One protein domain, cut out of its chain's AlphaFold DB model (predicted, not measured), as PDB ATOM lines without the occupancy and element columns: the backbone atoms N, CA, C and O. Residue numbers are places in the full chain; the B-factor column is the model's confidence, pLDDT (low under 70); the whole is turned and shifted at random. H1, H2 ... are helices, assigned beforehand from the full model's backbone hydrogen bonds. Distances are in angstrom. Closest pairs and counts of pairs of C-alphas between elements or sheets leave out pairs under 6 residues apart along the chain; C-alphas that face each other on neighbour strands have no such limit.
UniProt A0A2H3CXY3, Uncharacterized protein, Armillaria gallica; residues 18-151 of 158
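What this domain is: This is residues 18 to 151 of the 158 residues of an uncharacterized protein of Armillaria gallica (UniProt A0A2H3CXY3). Three long helices, H4, H5 and H6, run side by side in an up-and-down bundle, each against the one before. H1 crosses H4 on the side away from H5, H2 and H3 reach out beyond one end as a slim arm, and H7 lies across the other end, with H8 folding back beside H5. The printed part has 134 residues with eight named helices, H1 to H8 in order, and no named strand: all helix. It is loose, with a radius of gyration of the C-alphas of 19.6 A, and elongated, 63 by 34 by 21 A.

Where its parts are: H1, residues 18 to 29, begins at C-alpha 18 (316.325, 171.361, 267.931). H2 is residues 31 to 38 and H3 41 to 49. H4, residues 53 to 76, is 35.1 A long, H5, 83 to 104, 30.4 A, and H6, 106 to 128, 33.1 A. H7 is residues 130 to 138; H8, 145 to 150, ends at C-alpha 150 (314.179, 198.622, 274.122).

How they stand to each other: H1 touches H4 at a steep tilt of 46 degrees, closest at the C-alphas of Asp 21 and His 63, 5.7 A. H4 and H5 form a hairpin at 18 degrees, closest at Leu 76 and Thr 83, C-alphas 5.2 A apart. H5 and H6 form another at 22 degrees. H7 touches H5, about perpendicular at 86 degrees. Every O i to N i+4 pair is within hydrogen-bond range in H1, H2, H7 and H8; H4 has 18 of 20, H5 16 of 18, H6 17 of 19, and H3 0 of 5, with 3 of 6 O i to N i+3 pairs.

The domain as a whole: The C-alphas farthest apart, Gln 41 and Leu 144, are 63.5 A apart. The printed part has no cut and no long link. pLDDT is under 70 at residues 79, 81 and 150 to 151.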
ATOM      1  N   SER A  18     316.799 171.079 269.288       80.69
ATOM      2  CA  SER A  18     316.325 171.361 267.931       80.69
ATOM      3  C   SER A  18     315.946 170.116 267.127       80.69
ATOM      4  O   SER A  18     315.131 170.254 266.220       80.69
ATOM      5  N   SER A  19     316.514 168.929 267.401       82.31
ATOM      6  CA  SER A  19     316.049 167.691 266.746       82.31
ATOM      7  C   SER A  19     314.638 167.361 267.210       82.31
ATOM      8  O   SER A  19     313.768 167.111 266.379       82.31
ATOM      9  N   THR A  20     314.399 167.463 268.520       85.62
ATOM     10  CA  THR A  20     313.089 167.249 269.135       85.62
ATOM     11  C   THR A  20     312.037 168.195 268.554       85.62
ATOM     12  O   THR A  20     310.973 167.735 268.156       85.62
ATOM     13  N   ASP A  21     312.342 169.490 268.423       87.81
ATOM     14  CA  ASP A  21     311.429 170.467 267.806       87.81
ATOM     15  C   ASP A  21     311.026 170.077 266.374       87.81
ATOM     16  O   ASP A  21     309.840 170.009 266.055       87.81
ATOM     17  N   ILE A  22     312.010 169.730 265.534       86.19
ATOM     18  CA  ILE A  22     311.758 169.322 264.145       86.19
ATOM     19  C   ILE A  22     310.948 168.019 264.096       86.19
ATOM     20  O   ILE A  22     310.061 167.869 263.258       86.19
ATOM     21  N   MET A  23     311.228 167.063 264.985       87.94
ATOM     22  CA  MET A  23     310.462 165.817 265.062       87.94
ATOM     23  C   MET A  23     308.999 166.077 265.428       87.94
ATOM     24  O   MET A  23     308.108 165.474 264.827       87.94
ATOM     25  N   ILE A  24     308.746 166.980 266.379       90.06
ATOM     26  CA  ILE A  24     307.388 167.351 266.780       90.06
ATOM     27  C   ILE A  24     306.670 168.073 265.631       90.06
ATOM     28  O   ILE A  24     305.541 167.704 265.314       90.06
ATOM     29  N   GLU A  25     307.327 169.020 264.953       90.12
ATOM     30  CA  GLU A  25     306.781 169.704 263.767       90.12
ATOM     31  C   GLU A  25     306.326 168.686 262.703       90.12
ATOM     32  O   GLU A  25     305.190 168.730 262.221       90.12
ATOM     33  N   GLN A  26     307.183 167.706 262.392       88.50
ATOM     34  CA  GLN A  26     306.869 166.642 261.436       88.50
ATOM     35  C   GLN A  26     305.726 165.742 261.909       88.50
ATOM     36  O   GLN A  26     304.870 165.362 261.106       88.50
ATOM     37  N   ALA A  27     305.703 165.385 263.195       89.19
ATOM     38  CA  ALA A  27     304.647 164.561 263.768       89.19
ATOM     39  C   ALA A  27     303.285 165.264 263.691       89.19
ATOM     40  O   ALA A  27     302.296 164.626 263.332       89.19
ATOM     41  N   ILE A  28     303.243 166.575 263.952       89.94
ATOM     42  CA  ILE A  28     302.036 167.400 263.819       89.94
ATOM     43  C   ILE A  28     301.589 167.456 262.349       89.94
ATOM     44  O   ILE A  28     300.419 167.196 262.055       89.94
ATOM     45  N   GLU A  29     302.504 167.704 261.401       89.19
ATOM     46  CA  GLU A  29     302.174 167.744 259.964       89.19
ATOM     47  C   GLU A  29     301.629 166.395 259.455       89.19
ATOM     48  O   GLU A  29     300.703 166.338 258.635       89.19
ATOM     49  N   LEU A  30     302.175 165.293 259.973       88.69
ATOM     50  CA  LEU A  30     301.816 163.931 259.589       88.69
ATOM     51  C   LEU A  30     300.766 163.286 260.499       88.69
ATOM     52  O   LEU A  30     300.453 162.116 260.278       88.69
ATOM     53  N   CYS A  31     300.173 164.013 261.451       88.06
ATOM     54  CA  CYS A  31     299.275 163.467 262.477       88.06
ATOM     55  C   CYS A  31     298.191 162.544 261.889       88.06
ATOM     56  O   CYS A  31     298.105 161.366 262.239       88.06
ATOM     57  N   LYS A  32     297.466 163.005 260.859       86.56
ATOM     58  CA  LYS A  32     296.450 162.189 260.157       86.56
ATOM     59  C   LYS A  32     297.026 160.915 259.533       86.56
ATOM     60  O   LYS A  32     296.369 159.880 259.499       86.56
ATOM     61  N   GLY A  33     298.241 160.995 258.992       86.56
ATOM     62  CA  GLY A  33     298.943 159.848 258.419       86.56
ATOM     63  C   GLY A  33     299.364 158.844 259.490       86.56
ATOM     64  O   GLY A  33     299.187 157.644 259.290       86.56
ATOM     65  N   ILE A  34     299.856 159.337 260.629       86.88
ATOM     66  CA  ILE A  34     300.242 158.532 261.792       86.88
ATOM     67  C   ILE A  34     299.018 157.799 262.347       86.88
ATOM     68  O   ILE A  34     299.063 156.585 262.521       86.88
ATOM     69  N   GLU A  35     297.890 158.483 262.532       86.94
ATOM     70  CA  GLU A  35     296.656 157.854 263.014       86.94
ATOM     71  C   GLU A  35     296.131 156.775 262.059       86.94
ATOM     72  O   GLU A  35     295.783 155.676 262.491       86.94
ATOM     73  N   LEU A  36     296.108 157.056 260.750       86.31
ATOM     74  CA  LEU A  36     295.717 156.070 259.738       86.31
ATOM     75  C   LEU A  36     296.656 154.860 259.718       86.31
ATOM     76  O   LEU A  36     296.199 153.740 259.496       86.31
ATOM     77  N   PHE A  37     297.954 155.080 259.930       85.94
ATOM     78  CA  PHE A  37     298.957 154.024 259.989       85.94
ATOM     79  C   PHE A  37     298.793 153.151 261.238       85.94
ATOM     80  O   PHE A  37     298.780 151.928 261.118       85.94
ATOM     81  N   LEU A  38     298.582 153.765 262.405       85.06
ATOM     82  CA  LEU A  38     298.365 153.063 263.673       85.06
ATOM     83  C   LEU A  38     297.056 152.261 263.683       85.06
ATOM     84  O   LEU A  38     296.985 151.226 264.327       85.06
ATOM     85  N   ASN A  39     296.032 152.679 262.936       82.00
ATOM     86  CA  ASN A  39     294.767 151.939 262.854       82.00
ATOM     87  C   ASN A  39     294.832 150.675 261.959       82.00
ATOM     88  O   ASN A  39     293.828 149.969 261.836       82.00
ATOM     89  N   LYS A  40     295.967 150.370 261.308       85.12
ATOM     90  CA  LYS A  40     296.129 149.155 260.488       85.12
ATOM     91  C   LYS A  40     296.472 147.937 261.347       85.12
ATOM     92  O   LYS A  40     297.304 148.014 262.245       85.12
ATOM     93  N   GLN A  41     295.894 146.781 261.006       75.69
ATOM     94  CA  GLN A  41     296.131 145.511 261.711       75.69
ATOM     95  C   GLN A  41     297.602 145.071 261.714       75.69
ATOM     96  O   GLN A  41     298.041 144.458 262.682       75.69
ATOM     97  N   ASP A  42     298.366 145.439 260.683       79.75
ATOM     98  CA  ASP A  42     299.783 145.079 260.539       79.75
ATOM     99  C   ASP A  42     300.688 145.699 261.624       79.75
ATOM    100  O   ASP A  42     301.816 145.251 261.813       79.75
ATOM    101  N   PHE A  43     300.202 146.718 262.349       77.31
ATOM    102  CA  PHE A  43     300.979 147.491 263.326       77.31
ATOM    103  C   PHE A  43     300.310 147.570 264.704       77.31
ATOM    104  O   PHE A  43     300.508 148.539 265.438       77.31
ATOM    105  N   ALA A  44     299.542 146.544 265.080       76.44
ATOM    106  CA  ALA A  44     298.819 146.500 266.354       76.44
ATOM    107  C   ALA A  44     299.714 146.763 267.586       76.44
ATOM    108  O   ALA A  44     299.268 147.380 268.553       76.44
ATOM    109  N   ASP A  45     300.992 146.376 267.532       83.81
ATOM    110  CA  ASP A  45     301.966 146.609 268.608       83.81
ATOM    111  C   ASP A  45     302.295 148.094 268.832       83.81
ATOM    112  O   ASP A  45     302.719 148.472 269.928       83.81
ATOM    113  N   LEU A  46     302.105 148.941 267.814       82.00
ATOM    114  CA  LEU A  46     302.346 150.384 267.875       82.00
ATOM    115  C   LEU A  46     301.123 151.164 268.364       82.00
ATOM    116  O   LEU A  46     301.285 152.288 268.832       82.00
ATOM    117  N   CYS A  47     299.922 150.570 268.350       79.88
ATOM    118  CA  CYS A  47     298.703 151.203 268.872       79.88
ATOM    119  C   CYS A  47     298.852 151.693 270.318       79.88
ATOM    120  O   CYS A  47     298.220 152.674 270.697       79.88
ATOM    121  N   LYS A  48     299.704 151.043 271.119       83.75
ATOM    122  CA  LYS A  48     300.003 151.450 272.503       83.75
ATOM    123  C   LYS A  48     300.679 152.823 272.618       83.75
ATOM    124  O   LYS A  48     300.681 153.395 273.699       83.75
ATOM    125  N   HIS A  49     301.261 153.326 271.529       83.94
ATOM    126  CA  HIS A  49     301.899 154.642 271.441       83.94
ATOM    127  C   HIS A  49     300.995 155.689 270.779       83.94
ATOM    128  O   HIS A  49     301.457 156.772 270.432       83.94
ATOM    129  N   LYS A  50     299.718 155.362 270.549       86.69
ATOM    130  CA  LYS A  50     298.760 156.310 269.992       86.69
ATOM    131  C   LYS A  50     298.524 157.435 270.991       86.69
ATOM    132  O   LYS A  50     298.087 157.184 272.110       86.69
ATOM    133  N   LEU A  51     298.771 158.655 270.538       88.38
ATOM    134  CA  LEU A  51     298.512 159.858 271.306       88.38
ATOM    135  C   LEU A  51     297.018 160.187 271.288       88.38
ATOM    136  O   LEU A  51     296.331 160.036 270.272       88.38
ATOM    137  N   SER A  52     296.526 160.625 272.435       90.94
ATOM    138  CA  SER A  52     295.221 161.247 272.612       90.94
ATOM    139  C   SER A  52     295.198 162.660 272.022       90.94
ATOM    140  O   SER A  52     296.236 163.273 271.772       90.94
ATOM    141  N   GLU A  53     293.999 163.209 271.822       89.81
ATOM    142  CA  GLU A  53     293.846 164.593 271.352       89.81
ATOM    143  C   GLU A  53     294.519 165.606 272.290       89.81
ATOM    144  O   GLU A  53     295.054 166.611 271.828       89.81
ATOM    145  N   ASP A  54     294.523 165.348 273.598       90.69
ATOM    146  CA  ASP A  54     295.145 166.247 274.569       90.69
ATOM    147  C   ASP A  54     296.675 166.141 274.558       90.69
ATOM    148  O   ASP A  54     297.358 167.155 274.689       90.69
ATOM    149  N   GLU A  55     297.229 164.952 274.304       91.81
ATOM    150  CA  GLU A  55     298.671 164.785 274.083       91.81
ATOM    151  C   GLU A  55     299.130 165.464 272.787       91.81
ATOM    152  O   GLU A  55     300.198 166.075 272.760       91.81
ATOM    153  N   TRP A  56     298.310 165.438 271.731       93.06
ATOM    154  CA  TRP A  56     298.583 166.206 270.512       93.06
ATOM    155  C   TRP A  56     298.593 167.716 270.766       93.06
ATOM    156  O   TRP A  56     299.517 168.398 270.328       93.06
ATOM    157  N   LYS A  57     297.629 168.240 271.536       91.38
ATOM    158  CA  LYS A  57     297.640 169.656 271.949       91.38
ATOM    159  C   LYS A  57     298.869 169.990 272.794       91.38
ATOM    160  O   LYS A  57     299.474 171.040 272.603       91.38
ATOM    161  N   ALA A  58     299.270 169.101 273.706       91.75
ATOM    162  CA  ALA A  58     300.482 169.293 274.496       91.75
ATOM    163  C   ALA A  58     301.733 169.365 273.602       91.75
ATOM    164  O   ALA A  58     302.578 170.235 273.806       91.75
ATOM    165  N   LEU A  59     301.824 168.521 272.568       92.69
ATOM    166  CA  LEU A  59     302.901 168.587 271.576       92.69
ATOM    167  C   LEU A  59     302.907 169.904 270.794       92.69
ATOM    168  O   LEU A  59     303.978 170.468 270.587       92.69
ATOM    169  N   GLU A  60     301.745 170.429 270.405       92.19
ATOM    170  CA  GLU A  60     301.653 171.744 269.756       92.19
ATOM    171  C   GLU A  60     302.175 172.870 270.661       92.19
ATOM    172  O   GLU A  60     302.872 173.771 270.192       92.19
ATOM    173  N   ILE A  61     301.882 172.810 271.965       92.38
ATOM    174  CA  ILE A  61     302.397 173.774 272.948       92.38
ATOM    175  C   ILE A  61     303.919 173.640 273.076       92.38
ATOM    176  O   ILE A  61     304.632 174.643 273.019       92.38
ATOM    177  N   ILE A  62     304.433 172.413 273.203       92.12
ATOM    178  CA  ILE A  62     305.877 172.149 273.290       92.12
ATOM    179  C   ILE A  62     306.593 172.659 272.033       92.12
ATOM    180  O   ILE A  62     307.621 173.329 272.150       92.12
ATOM    181  N   HIS A  63     306.032 172.414 270.848       93.00
ATOM    182  CA  HIS A  63     306.567 172.932 269.592       93.00
ATOM    183  C   HIS A  63     306.619 174.463 269.586       93.00
ATOM    184  O   HIS A  63     307.650 175.038 269.258       93.00
ATOM    185  N   GLN A  64     305.562 175.151 270.029       91.62
ATOM    186  CA  GLN A  64     305.580 176.617 270.116       91.62
ATOM    187  C   GLN A  64     306.679 177.141 271.049       91.62
ATOM    188  O   GLN A  64     307.300 178.163 270.755       91.62
ATOM    189  N   ILE A  65     306.949 176.439 272.152       92.12
ATOM    190  CA  ILE A  65     308.013 176.806 273.091       92.12
ATOM    191  C   ILE A  65     309.394 176.600 272.461       92.12
ATOM    192  O   ILE A  65     310.233 177.500 272.565       92.12
ATOM    193  N   LEU A  66     309.626 175.453 271.809       91.12
ATOM    194  CA  LEU A  66     310.916 175.056 271.227       91.12
ATOM    195  C   LEU A  66     311.234 175.744 269.887       91.12
ATOM    196  O   LEU A  66     312.405 176.004 269.592       91.12
ATOM    197  N   ALA A  67     310.221 176.151 269.124       90.44
ATOM    198  CA  ALA A  67     310.396 176.893 267.877       90.44
ATOM    199  C   ALA A  67     311.074 178.262 268.098       90.44
ATOM    200  O   ALA A  67     311.788 178.774 267.222       90.44
ATOM    201  N   VAL A  68     310.887 178.865 269.280       90.81
ATOM    202  CA  VAL A  68     311.515 180.143 269.652       90.81
ATOM    203  C   VAL A  68     313.045 180.021 269.728       90.81
ATOM    204  O   VAL A  68     313.721 180.709 268.948       90.81
ATOM    205  N   PRO A  69     313.637 179.168 270.596       88.38
ATOM    206  CA  PRO A  69     315.076 178.959 270.598       88.38
ATOM    207  C   PRO A  69     315.562 178.404 269.255       88.38
ATOM    208  O   PRO A  69     316.653 178.787 268.829       88.38
ATOM    209  N   HIS A  70     314.763 177.598 268.535       87.75
ATOM    210  CA  HIS A  70     315.137 177.071 267.213       87.75
ATOM    211  C   HIS A  70     315.445 178.202 266.239       87.75
ATOM    212  O   HIS A  70     316.536 178.289 265.669       87.75
ATOM    213  N   THR A  71     314.501 179.132 266.118       85.50
ATOM    214  CA  THR A  71     314.628 180.309 265.259       85.50
ATOM    215  C   THR A  71     315.809 181.182 265.676       85.50
ATOM    216  O   THR A  71     316.550 181.682 264.826       85.50
ATOM    217  N   PHE A  72     316.010 181.360 266.982       85.62
ATOM    218  CA  PHE A  72     317.141 182.100 267.534       85.62
ATOM    219  C   PHE A  72     318.488 181.466 267.141       85.62
ATOM    220  O   PHE A  72     319.360 182.152 266.599       85.62
ATOM    221  N   GLN A  73     318.639 180.152 267.335       84.81
ATOM    222  CA  GLN A  73     319.847 179.411 266.972       84.81
ATOM    223  C   GLN A  73     320.135 179.530 265.475       84.81
ATOM    224  O   GLN A  73     321.269 179.828 265.093       84.81
ATOM    225  N   GLN A  74     319.123 179.344 264.624       84.38
ATOM    226  CA  GLN A  74     319.278 179.463 263.172       84.38
ATOM    227  C   GLN A  74     319.734 180.869 262.764       84.38
ATOM    228  O   GLN A  74     320.665 181.010 261.969       84.38
ATOM    229  N   LYS A  75     319.148 181.918 263.360       83.00
ATOM    230  CA  LYS A  75     319.545 183.313 263.104       83.00
ATOM    231  C   LYS A  75     321.009 183.575 263.469       83.00
ATOM    232  O   LYS A  75     321.709 184.239 262.705       83.00
ATOM    233  N   LEU A  76     321.484 183.061 264.606       82.81
ATOM    234  CA  LEU A  76     322.859 183.301 265.066       82.81
ATOM    235  C   LEU A  76     323.906 182.378 264.435       82.81
ATOM    236  O   LEU A  76     325.090 182.720 264.434       82.81
ATOM    237  N   SER A  77     323.480 181.254 263.861       82.31
ATOM    238  CA  SER A  77     324.357 180.305 263.161       82.31
ATOM    239  C   SER A  77     324.646 180.710 261.708       82.31
ATOM    240  O   SER A  77     325.391 180.026 261.006       82.31
ATOM    241  N   ALA A  78     324.073 181.820 261.228       76.56
ATOM    242  CA  ALA A  78     324.308 182.318 259.879       76.56
ATOM    243  C   ALA A  78     325.772 182.761 259.691       76.56
ATOM    244  O   ALA A  78     326.276 183.621 260.402       76.56
ATOM    245  N   ASN A  79     326.458 182.207 258.687       65.81
ATOM    246  CA  ASN A  79     327.892 182.448 258.477       65.81
ATOM    247  C   ASN A  79     328.222 183.646 257.563       65.81
ATOM    248  O   ASN A  79     329.367 184.089 257.529       65.81
ATOM    249  N   LYS A  80     327.247 184.170 256.802       70.25
ATOM    250  CA  LYS A  80     327.482 185.213 255.779       70.25
ATOM    251  C   LYS A  80     327.428 186.641 256.319       70.25
ATOM    252  O   LYS A  80     327.883 187.563 255.651       70.25
ATOM    253  N   THR A  81     326.847 186.835 257.497       66.06
ATOM    254  CA  THR A  81     326.613 188.150 258.104       66.06
ATOM    255  C   THR A  81     327.083 188.144 259.551       66.06
ATOM    256  O   THR A  81     326.931 187.119 260.210       66.06
ATOM    257  N   PRO A  82     327.613 189.257 260.083       72.12
ATOM    258  CA  PRO A  82     328.042 189.326 261.476       72.12
ATOM    259  C   PRO A  82     326.850 189.144 262.430       72.12
ATOM    260  O   PRO A  82     326.086 190.077 262.692       72.12
ATOM    261  N   THR A  83     326.705 187.934 262.974       82.00
ATOM    262  CA  THR A  83     325.606 187.547 263.876       82.00
ATOM    263  C   THR A  83     325.792 188.047 265.301       82.00
ATOM    264  O   THR A  83     324.816 188.156 266.038       82.00
ATOM    265  N   LEU A  84     327.011 188.450 265.675       84.25
ATOM    266  CA  LEU A  84     327.306 189.003 266.998       84.25
ATOM    267  C   LEU A  84     326.437 190.230 267.320       84.25
ATOM    268  O   LEU A  84     325.935 190.359 268.430       84.25
ATOM    269  N   SER A  85     326.192 191.075 266.312       83.69
ATOM    270  CA  SER A  85     325.323 192.257 266.417       83.69
ATOM    271  C   SER A  85     323.839 191.937 266.626       83.69
ATOM    272  O   SER A  85     323.059 192.814 266.984       83.69
ATOM    273  N   LEU A  86     323.434 190.690 266.372       85.25
ATOM    274  CA  LEU A  86     322.059 190.223 266.514       85.25
ATOM    275  C   LEU A  86     321.830 189.499 267.836       85.25
ATOM    276  O   LEU A  86     320.676 189.236 268.159       85.25
ATOM    277  N   ALA A  87     322.882 189.180 268.596       86.69
ATOM    278  CA  ALA A  87     322.761 188.419 269.833       86.69
ATOM    279  C   ALA A  87     321.821 189.122 270.821       86.69
ATOM    280  O   ALA A  87     320.756 188.590 271.122       86.69
ATOM    281  N   ILE A  88     322.155 190.348 271.236       85.44
ATOM    282  CA  ILE A  88     321.355 191.138 272.185       85.44
ATOM    283  C   ILE A  88     319.889 191.291 271.710       85.44
ATOM    284  O   ILE A  88     318.985 190.903 272.459       85.44
ATOM    285  N   PRO A  89     319.615 191.732 270.462       86.06
ATOM    286  CA  PRO A  89     318.252 191.769 269.931       86.06
ATOM    287  C   PRO A  89     317.519 190.426 269.972       86.06
ATOM    288  O   PRO A  89     316.331 190.377 270.284       86.06
ATOM    289  N   SER A  90     318.210 189.333 269.652       87.19
ATOM    290  CA  SER A  90     317.591 188.010 269.555       87.19
ATOM    291  C   SER A  90     317.267 187.441 270.943       87.19
ATOM    292  O   SER A  90     316.204 186.848 271.111       87.19
ATOM    293  N   PHE A  91     318.114 187.686 271.953       87.06
ATOM    294  CA  PHE A  91     317.830 187.323 273.347       87.06
ATOM    295  C   PHE A  91     316.618 188.094 273.873       87.06
ATOM    296  O   PHE A  91     315.723 187.509 274.480       87.06
ATOM    297  N   TRP A  92     316.548 189.396 273.586       86.62
ATOM    298  CA  TRP A  92     315.396 190.213 273.962       86.62
ATOM    299  C   TRP A  92     314.100 189.708 273.312       86.62
ATOM    300  O   TRP A  92     313.104 189.519 274.007       86.62
ATOM    301  N   GLN A  93     314.117 189.413 272.006       89.00
ATOM    302  CA  GLN A  93     312.949 188.867 271.297       89.00
ATOM    303  C   GLN A  93     312.495 187.526 271.881       89.00
ATOM    304  O   GLN A  93     311.299 187.306 272.045       89.00
ATOM    305  N   MET A  94     313.440 186.647 272.215       90.81
ATOM    306  CA  MET A  94     313.147 185.350 272.819       90.81
ATOM    307  C   MET A  94     312.438 185.496 274.172       90.81
ATOM    308  O   MET A  94     311.423 184.839 274.388       90.81
ATOM    309  N   ILE A  95     312.896 186.420 275.032       90.75
ATOM    310  CA  ILE A  95     312.219 186.741 276.302       90.75
ATOM    311  C   ILE A  95     310.774 187.178 276.043       90.75
ATOM    312  O   ILE A  95     309.859 186.657 276.672       90.75
ATOM    313  N   GLN A  96     310.552 188.111 275.112       91.00
ATOM    314  CA  GLN A  96     309.206 188.622 274.828       91.00
ATOM    315  C   GLN A  96     308.262 187.538 274.298       91.00
ATOM    316  O   GLN A  96     307.112 187.460 274.725       91.00
ATOM    317  N   LEU A  97     308.749 186.682 273.395       92.50
ATOM    318  CA  LEU A  97     307.960 185.580 272.847       92.50
ATOM    319  C   LEU A  97     307.556 184.595 273.944       92.50
ATOM    320  O   LEU A  97     306.381 184.262 274.062       92.50
ATOM    321  N   TRP A  98     308.497 184.189 274.796       93.62
ATOM    322  CA  TRP A  98     308.206 183.294 275.913       93.62
ATOM    323  C   TRP A  98     307.260 183.917 276.945       93.62
ATOM    324  O   TRP A  98     306.343 183.236 277.396       93.62
ATOM    325  N   GLN A  99     307.382 185.215 277.244       92.75
ATOM    326  CA  GLN A  99     306.405 185.926 278.083       92.75
ATOM    327  C   GLN A  99     304.995 185.916 277.465       92.75
ATOM    328  O   GLN A  99     304.014 185.714 278.178       92.75
ATOM    329  N   GLY A 100     304.875 186.059 276.142       92.19
ATOM    330  CA  GLY A 100     303.593 185.925 275.440       92.19
ATOM    331  C   GLY A 100     303.008 184.506 275.503       92.19
ATOM    332  O   GLY A 100     301.807 184.333 275.721       92.19
ATOM    333  N   ILE A 101     303.859 183.482 275.381       92.00
ATOM    334  CA  ILE A 101     303.447 182.073 275.493       92.00
ATOM    335  C   ILE A 101     302.937 181.772 276.908       92.00
ATOM    336  O   ILE A 101     301.910 181.109 277.034       92.00
ATOM    337  N   LYS A 102     303.554 182.324 277.966       92.50
ATOM    338  CA  LYS A 102     303.072 182.167 279.354       92.50
ATOM    339  C   LYS A 102     301.624 182.621 279.541       92.50
ATOM    340  O   LYS A 102     300.874 181.988 280.274       92.50
ATOM    341  N   ILE A 103     301.235 183.719 278.889       91.38
ATOM    342  CA  ILE A 103     299.863 184.248 278.957       91.38
ATOM    343  C   ILE A 103     298.886 183.288 278.269       91.38
ATOM    344  O   ILE A 103     297.754 183.125 278.716       91.38
ATOM    345  N   THR A 104     299.331 182.658 277.182       91.44
ATOM    346  CA  THR A 104     298.498 181.784 276.348       91.44
ATOM    347  C   THR A 104     298.350 180.387 276.957       91.44
ATOM    348  O   THR A 104     297.271 179.803 276.886       91.44
ATOM    349  N   PHE A 105     299.407 179.870 277.590       91.19
ATOM    350  CA  PHE A 105     299.463 178.514 278.140       91.19
ATOM    351  C   PHE A 105     299.950 178.528 279.597       91.19
ATOM    352  O   PHE A 105     301.143 178.344 279.856       91.19
ATOM    353  N   PRO A 106     299.033 178.709 280.568       89.75
ATOM    354  CA  PRO A 106     299.368 178.705 281.992       89.75
ATOM    355  C   PRO A 106     300.058 177.416 282.456       89.75
ATOM    356  O   PRO A 106     300.946 177.467 283.302       89.75
ATOM    357  N   ASP A 107     299.715 176.274 281.861       88.75
ATOM    358  CA  ASP A 107     300.298 174.972 282.217       88.75
ATOM    359  C   ASP A 107     301.787 174.863 281.843       88.75
ATOM    360  O   ASP A 107     302.532 174.097 282.451       88.75
ATOM    361  N   ALA A 108     302.246 175.663 280.875       89.56
ATOM    362  CA  ALA A 108     303.645 175.712 280.451       89.56
ATOM    363  C   ALA A 108     304.501 176.687 281.280       89.56
ATOM    364  O   ALA A 108     305.721 176.737 281.101       89.56
ATOM    365  N   VAL A 109     303.888 177.464 282.181       92.00
ATOM    366  CA  VAL A 109     304.568 178.488 282.990       92.00
ATOM    367  C   VAL A 109     305.770 177.943 283.763       92.00
ATOM    368  O   VAL A 109     306.817 178.581 283.664       92.00
ATOM    369  N   PRO A 110     305.701 176.786 284.457       93.00
ATOM    370  CA  PRO A 110     306.852 176.272 285.201       93.00
ATOM    371  C   PRO A 110     308.080 176.047 284.308       93.00
ATOM    372  O   PRO A 110     309.172 176.513 284.621       93.00
ATOM    373  N   ALA A 111     307.888 175.413 283.146       90.19
ATOM    374  CA  ALA A 111     308.968 175.155 282.195       90.19
ATOM    375  C   ALA A 111     309.508 176.450 281.562       90.19
ATOM    376  O   ALA A 111     310.714 176.604 281.366       90.19
ATOM    377  N   LEU A 112     308.620 177.399 281.249       92.94
ATOM    378  CA  LEU A 112     309.002 178.698 280.696       92.94
ATOM    379  C   LEU A 112     309.772 179.551 281.706       92.94
ATOM    380  O   LEU A 112     310.688 180.262 281.300       92.94
ATOM    381  N   ASP A 113     309.436 179.480 282.992       93.56
ATOM    382  CA  ASP A 113     310.144 180.215 284.041       93.56
ATOM    383  C   ASP A 113     311.570 179.707 284.236       93.56
ATOM    384  O   ASP A 113     312.498 180.518 284.236       93.56
ATOM    385  N   GLU A 114     311.776 178.388 284.265       91.69
ATOM    386  CA  GLU A 114     313.128 177.811 284.271       91.69
ATOM    387  C   GLU A 114     313.931 178.232 283.028       91.69
ATOM    388  O   GLU A 114     315.109 178.602 283.111       91.69
ATOM    389  N   GLY A 115     313.284 178.229 281.856       90.88
ATOM    390  CA  GLY A 115     313.891 178.696 280.612       90.88
ATOM    391  C   GLY A 115     314.295 180.172 280.672       90.88
ATOM    392  O   GLY A 115     315.413 180.528 280.284       90.88
ATOM    393  N   LEU A 116     313.406 181.038 281.159       91.88
ATOM    394  CA  LEU A 116     313.634 182.478 281.281       91.88
ATOM    395  C   LEU A 116     314.728 182.807 282.301       91.88
ATOM    396  O   LEU A 116     315.562 183.668 282.019       91.88
ATOM    397  N   GLU A 117     314.770 182.107 283.435       92.50
ATOM    398  CA  GLU A 117     315.843 182.242 284.426       92.50
ATOM    399  C   GLU A 117     317.198 181.904 283.795       92.50
ATOM    400  O   GLU A 117     318.156 182.681 283.875       92.50
ATOM    401  N   LYS A 118     317.262 180.790 283.054       89.88
ATOM    402  CA  LYS A 118     318.483 180.407 282.344       89.88
ATOM    403  C   LYS A 118     318.897 181.455 281.312       89.88
ATOM    404  O   LYS A 118     320.088 181.743 281.157       89.88
ATOM    405  N   LEU A 119     317.924 182.019 280.601       88.94
ATOM    406  CA  LEU A 119     318.146 183.043 279.587       88.94
ATOM    407  C   LEU A 119     318.653 184.356 280.202       88.94
ATOM    408  O   LEU A 119     319.522 185.002 279.612       88.94
ATOM    409  N   ALA A 120     318.180 184.711 281.401       86.75
ATOM    410  CA  ALA A 120     318.669 185.860 282.159       86.75
ATOM    411  C   ALA A 120     320.160 185.713 282.503       86.75
ATOM    412  O   ALA A 120     320.939 186.616 282.203       86.75
ATOM    413  N   THR A 121     320.595 184.538 282.980       87.12
ATOM    414  CA  THR A 121     322.025 184.274 283.244       87.12
ATOM    415  C   THR A 121     322.895 184.446 281.993       87.12
ATOM    416  O   THR A 121     324.031 184.918 282.067       87.12
ATOM    417  N   TYR A 122     322.403 184.039 280.818       83.69
ATOM    418  CA  TYR A 122     323.143 184.245 279.570       83.69
ATOM    419  C   TYR A 122     323.176 185.713 279.155       83.69
ATOM    420  O   TYR A 122     324.218 186.173 278.695       83.69
ATOM    421  N   ARG A 123     322.078 186.447 279.347       82.06
ATOM    422  CA  ARG A 123     322.015 187.883 279.070       82.06
ATOM    423  C   ARG A 123     323.007 188.672 279.923       82.06
ATOM    424  O   ARG A 123     323.757 189.458 279.359       82.06
ATOM    425  N   GLU A 124     323.104 188.381 281.218       83.94
ATOM    426  CA  GLU A 124     324.103 189.001 282.105       83.94
ATOM    427  C   GLU A 124     325.531 188.839 281.559       83.94
ATOM    428  O   GLU A 124     326.337 189.766 281.586       83.94
ATOM    429  N   ARG A 125     325.849 187.673 280.982       82.25
ATOM    430  CA  ARG A 125     327.160 187.437 280.355       82.25
ATOM    431  C   ARG A 125     327.372 188.253 279.080       82.25
ATOM    432  O   ARG A 125     328.516 188.605 278.794       82.25
ATOM    433  N   LEU A 126     326.316 188.534 278.314       81.06
ATOM    434  CA  LEU A 126     326.405 189.406 277.137       81.06
ATOM    435  C   LEU A 126     326.711 190.843 277.549       81.06
ATOM    436  O   LEU A 126     327.527 191.487 276.896       81.06
ATOM    437  N   ASP A 127     326.099 191.307 278.639       76.62
ATOM    438  CA  ASP A 127     326.279 192.669 279.145       76.62
ATOM    439  C   ASP A 127     327.707 192.887 279.681       76.62
ATOM    440  O   ASP A 127     328.285 193.959 279.503       76.62
ATOM    441  N   ILE A 128     328.332 191.844 280.247       83.06
ATOM    442  CA  ILE A 128     329.733 191.882 280.710       83.06
ATOM    443  C   ILE A 128     330.729 191.995 279.546       83.06
ATOM    444  O   ILE A 128     331.809 192.561 279.715       83.06
ATOM    445  N   VAL A 129     330.410 191.440 278.372       85.75
ATOM    446  CA  VAL A 129     331.341 191.365 277.236       85.75
ATOM    447  C   VAL A 129     331.071 192.522 276.261       85.75
ATOM    448  O   VAL A 129     330.136 192.446 275.459       85.75
ATOM    449  N   PRO A 130     331.937 193.559 276.200       85.62
ATOM    450  CA  PRO A 130     331.656 194.770 275.420       85.62
ATOM    451  C   PRO A 130     331.492 194.520 273.919       85.62
ATOM    452  O   PRO A 130     330.866 195.311 273.216       85.62
ATOM    453  N   ALA A 131     332.049 193.417 273.410       87.31
ATOM    454  CA  ALA A 131     331.989 193.058 272.000       87.31
ATOM    455  C   ALA A 131     330.549 192.927 271.474       87.31
ATOM    456  O   ALA A 131     330.298 193.325 270.338       87.31
ATOM    457  N   TYR A 132     329.600 192.425 272.275       84.06
ATOM    458  CA  TYR A 132     328.199 192.298 271.852       84.06
ATOM    459  C   TYR A 132     327.526 193.664 271.706       84.06
ATOM    460  O   TYR A 132     326.890 193.942 270.685       84.06
ATOM    461  N   THR A 133     327.725 194.539 272.690       83.75
ATOM    462  CA  THR A 133     327.204 195.909 272.677       83.75
ATOM    463  C   THR A 133     327.795 196.710 271.524       83.75
ATOM    464  O   THR A 133     327.062 197.278 270.714       83.75
ATOM    465  N   LEU A 134     329.120 196.677 271.370       85.31
ATOM    466  CA  LEU A 134     329.810 197.360 270.278       85.31
ATOM    467  C   LEU A 134     329.368 196.833 268.910       85.31
ATOM    468  O   LEU A 134     329.076 197.630 268.023       85.31
ATOM    469  N   ALA A 135     329.252 195.514 268.731       86.44
ATOM    470  CA  ALA A 135     328.785 194.942 267.470       86.44
ATOM    471  C   ALA A 135     327.347 195.367 267.134       86.44
ATOM    472  O   ALA A 135     327.048 195.639 265.971       86.44
ATOM    473  N   THR A 136     326.469 195.456 268.138       85.25
ATOM    474  CA  THR A 136     325.078 195.906 267.968       85.25
ATOM    475  C   THR A 136     325.024 197.380 267.549       85.25
ATOM    476  O   THR A 136     324.333 197.716 266.589       85.25
ATOM    477  N   ILE A 137     325.823 198.245 268.187       84.06
ATOM    478  CA  ILE A 137     325.924 199.677 267.846       84.06
ATOM    479  C   ILE A 137     326.525 199.885 266.449       84.06
ATOM    480  O   ILE A 137     326.070 200.743 265.692       84.06
ATOM    481  N   LEU A 138     327.547 199.105 266.089       85.19
ATOM    482  CA  LEU A 138     328.214 199.205 264.789       85.19
ATOM    483  C   LEU A 138     327.346 198.692 263.635       85.19
ATOM    484  O   LEU A 138     327.612 199.032 262.481       85.19
ATOM    485  N   ASN A 139     326.306 197.897 263.911       82.38
ATOM    486  CA  ASN A 139     325.381 197.446 262.882       82.38
ATOM    487  C   ASN A 139     324.541 198.636 262.377       82.38
ATOM    488  O   ASN A 139     323.720 199.169 263.128       82.38
ATOM    489  N   PRO A 140     324.675 199.039 261.099       79.19
ATOM    490  CA  PRO A 140     324.014 200.229 260.569       79.19
ATOM    491  C   PRO A 140     322.482 200.134 260.553       79.19
ATOM    492  O   PRO A 140     321.831 201.175 260.483       79.19
ATOM    493  N   ASN A 141     321.917 198.925 260.639       77.00
ATOM    494  CA  ASN A 141     320.472 198.705 260.709       77.00
ATOM    495  C   ASN A 141     319.907 198.854 262.131       77.00
ATOM    496  O   ASN A 141     318.715 199.102 262.276       77.00
ATOM    497  N   ALA A 142     320.736 198.699 263.168       72.69
ATOM    498  CA  ALA A 142     320.314 198.790 264.568       72.69
ATOM    499  C   ALA A 142     320.787 200.097 265.221       72.69
ATOM    500  O   ALA A 142     319.973 200.840 265.776       72.69
ATOM    501  N   LYS A 143     322.089 200.403 265.110       74.94
ATOM    502  CA  LYS A 143     322.752 201.566 265.725       74.94
ATOM    503  C   LYS A 143     322.339 201.722 267.199       74.94
ATOM    504  O   LYS A 143     322.149 200.741 267.909       74.94
ATOM    505  N   LEU A 144     322.171 202.957 267.665       75.00
ATOM    506  CA  LEU A 144     321.624 203.260 268.990       75.00
ATOM    507  C   LEU A 144     320.092 203.131 269.051       75.00
ATOM    508  O   LEU A 144     319.525 203.162 270.136       75.00
ATOM    509  N   CYS A 145     319.402 202.992 267.912       72.94
ATOM    510  CA  CYS A 145     317.937 202.941 267.873       72.94
ATOM    511  C   CYS A 145     317.387 201.737 268.638       72.94
ATOM    512  O   CYS A 145     316.362 201.864 269.300       72.94
ATOM    513  N   TRP A 146     318.085 200.596 268.589       73.62
ATOM    514  CA  TRP A 146     317.701 199.421 269.367       73.62
ATOM    515  C   TRP A 146     317.723 199.714 270.875       73.62
ATOM    516  O   TRP A 146     316.734 199.469 271.561       73.62
ATOM    517  N   TYR A 147     318.800 200.323 271.375       73.81
ATOM    518  CA  TYR A 147     318.924 200.679 272.790       73.81
ATOM    519  C   TYR A 147     317.909 201.740 273.207       73.81
ATOM    520  O   TYR A 147     317.205 201.540 274.184       73.81
ATOM    521  N   HIS A 148     317.728 202.814 272.438       75.19
ATOM    522  CA  HIS A 148     316.738 203.841 272.784       75.19
ATOM    523  C   HIS A 148     315.298 203.315 272.835       75.19
ATOM    524  O   HIS A 148     314.483 203.840 273.584       75.19
ATOM    525  N   HIS A 149     314.971 202.306 272.025       73.44
ATOM    526  CA  HIS A 149     313.617 201.767 271.954       73.44
ATOM    527  C   HIS A 149     313.358 200.666 272.995       73.44
ATOM    528  O   HIS A 149     312.263 200.599 273.547       73.44
ATOM    529  N   TYR A 150     314.345 199.808 273.269       68.62
ATOM    530  CA  TYR A 150     314.179 198.622 274.122       68.62
ATOM    531  C   TYR A 150     314.889 198.714 275.483       68.62
ATOM    532  O   TYR A 150     314.648 197.879 276.355       68.62
ATOM    533  N   MET A 151     315.739 199.724 275.669       64.81
ATOM    534  CA  MET A 151     316.405 200.108 276.918       64.81
ATOM    535  C   MET A 151     316.397 201.645 277.079       64.81
ATOM    536  O   MET A 151     317.462 202.270 277.091       64.81
TER     537      MET A 151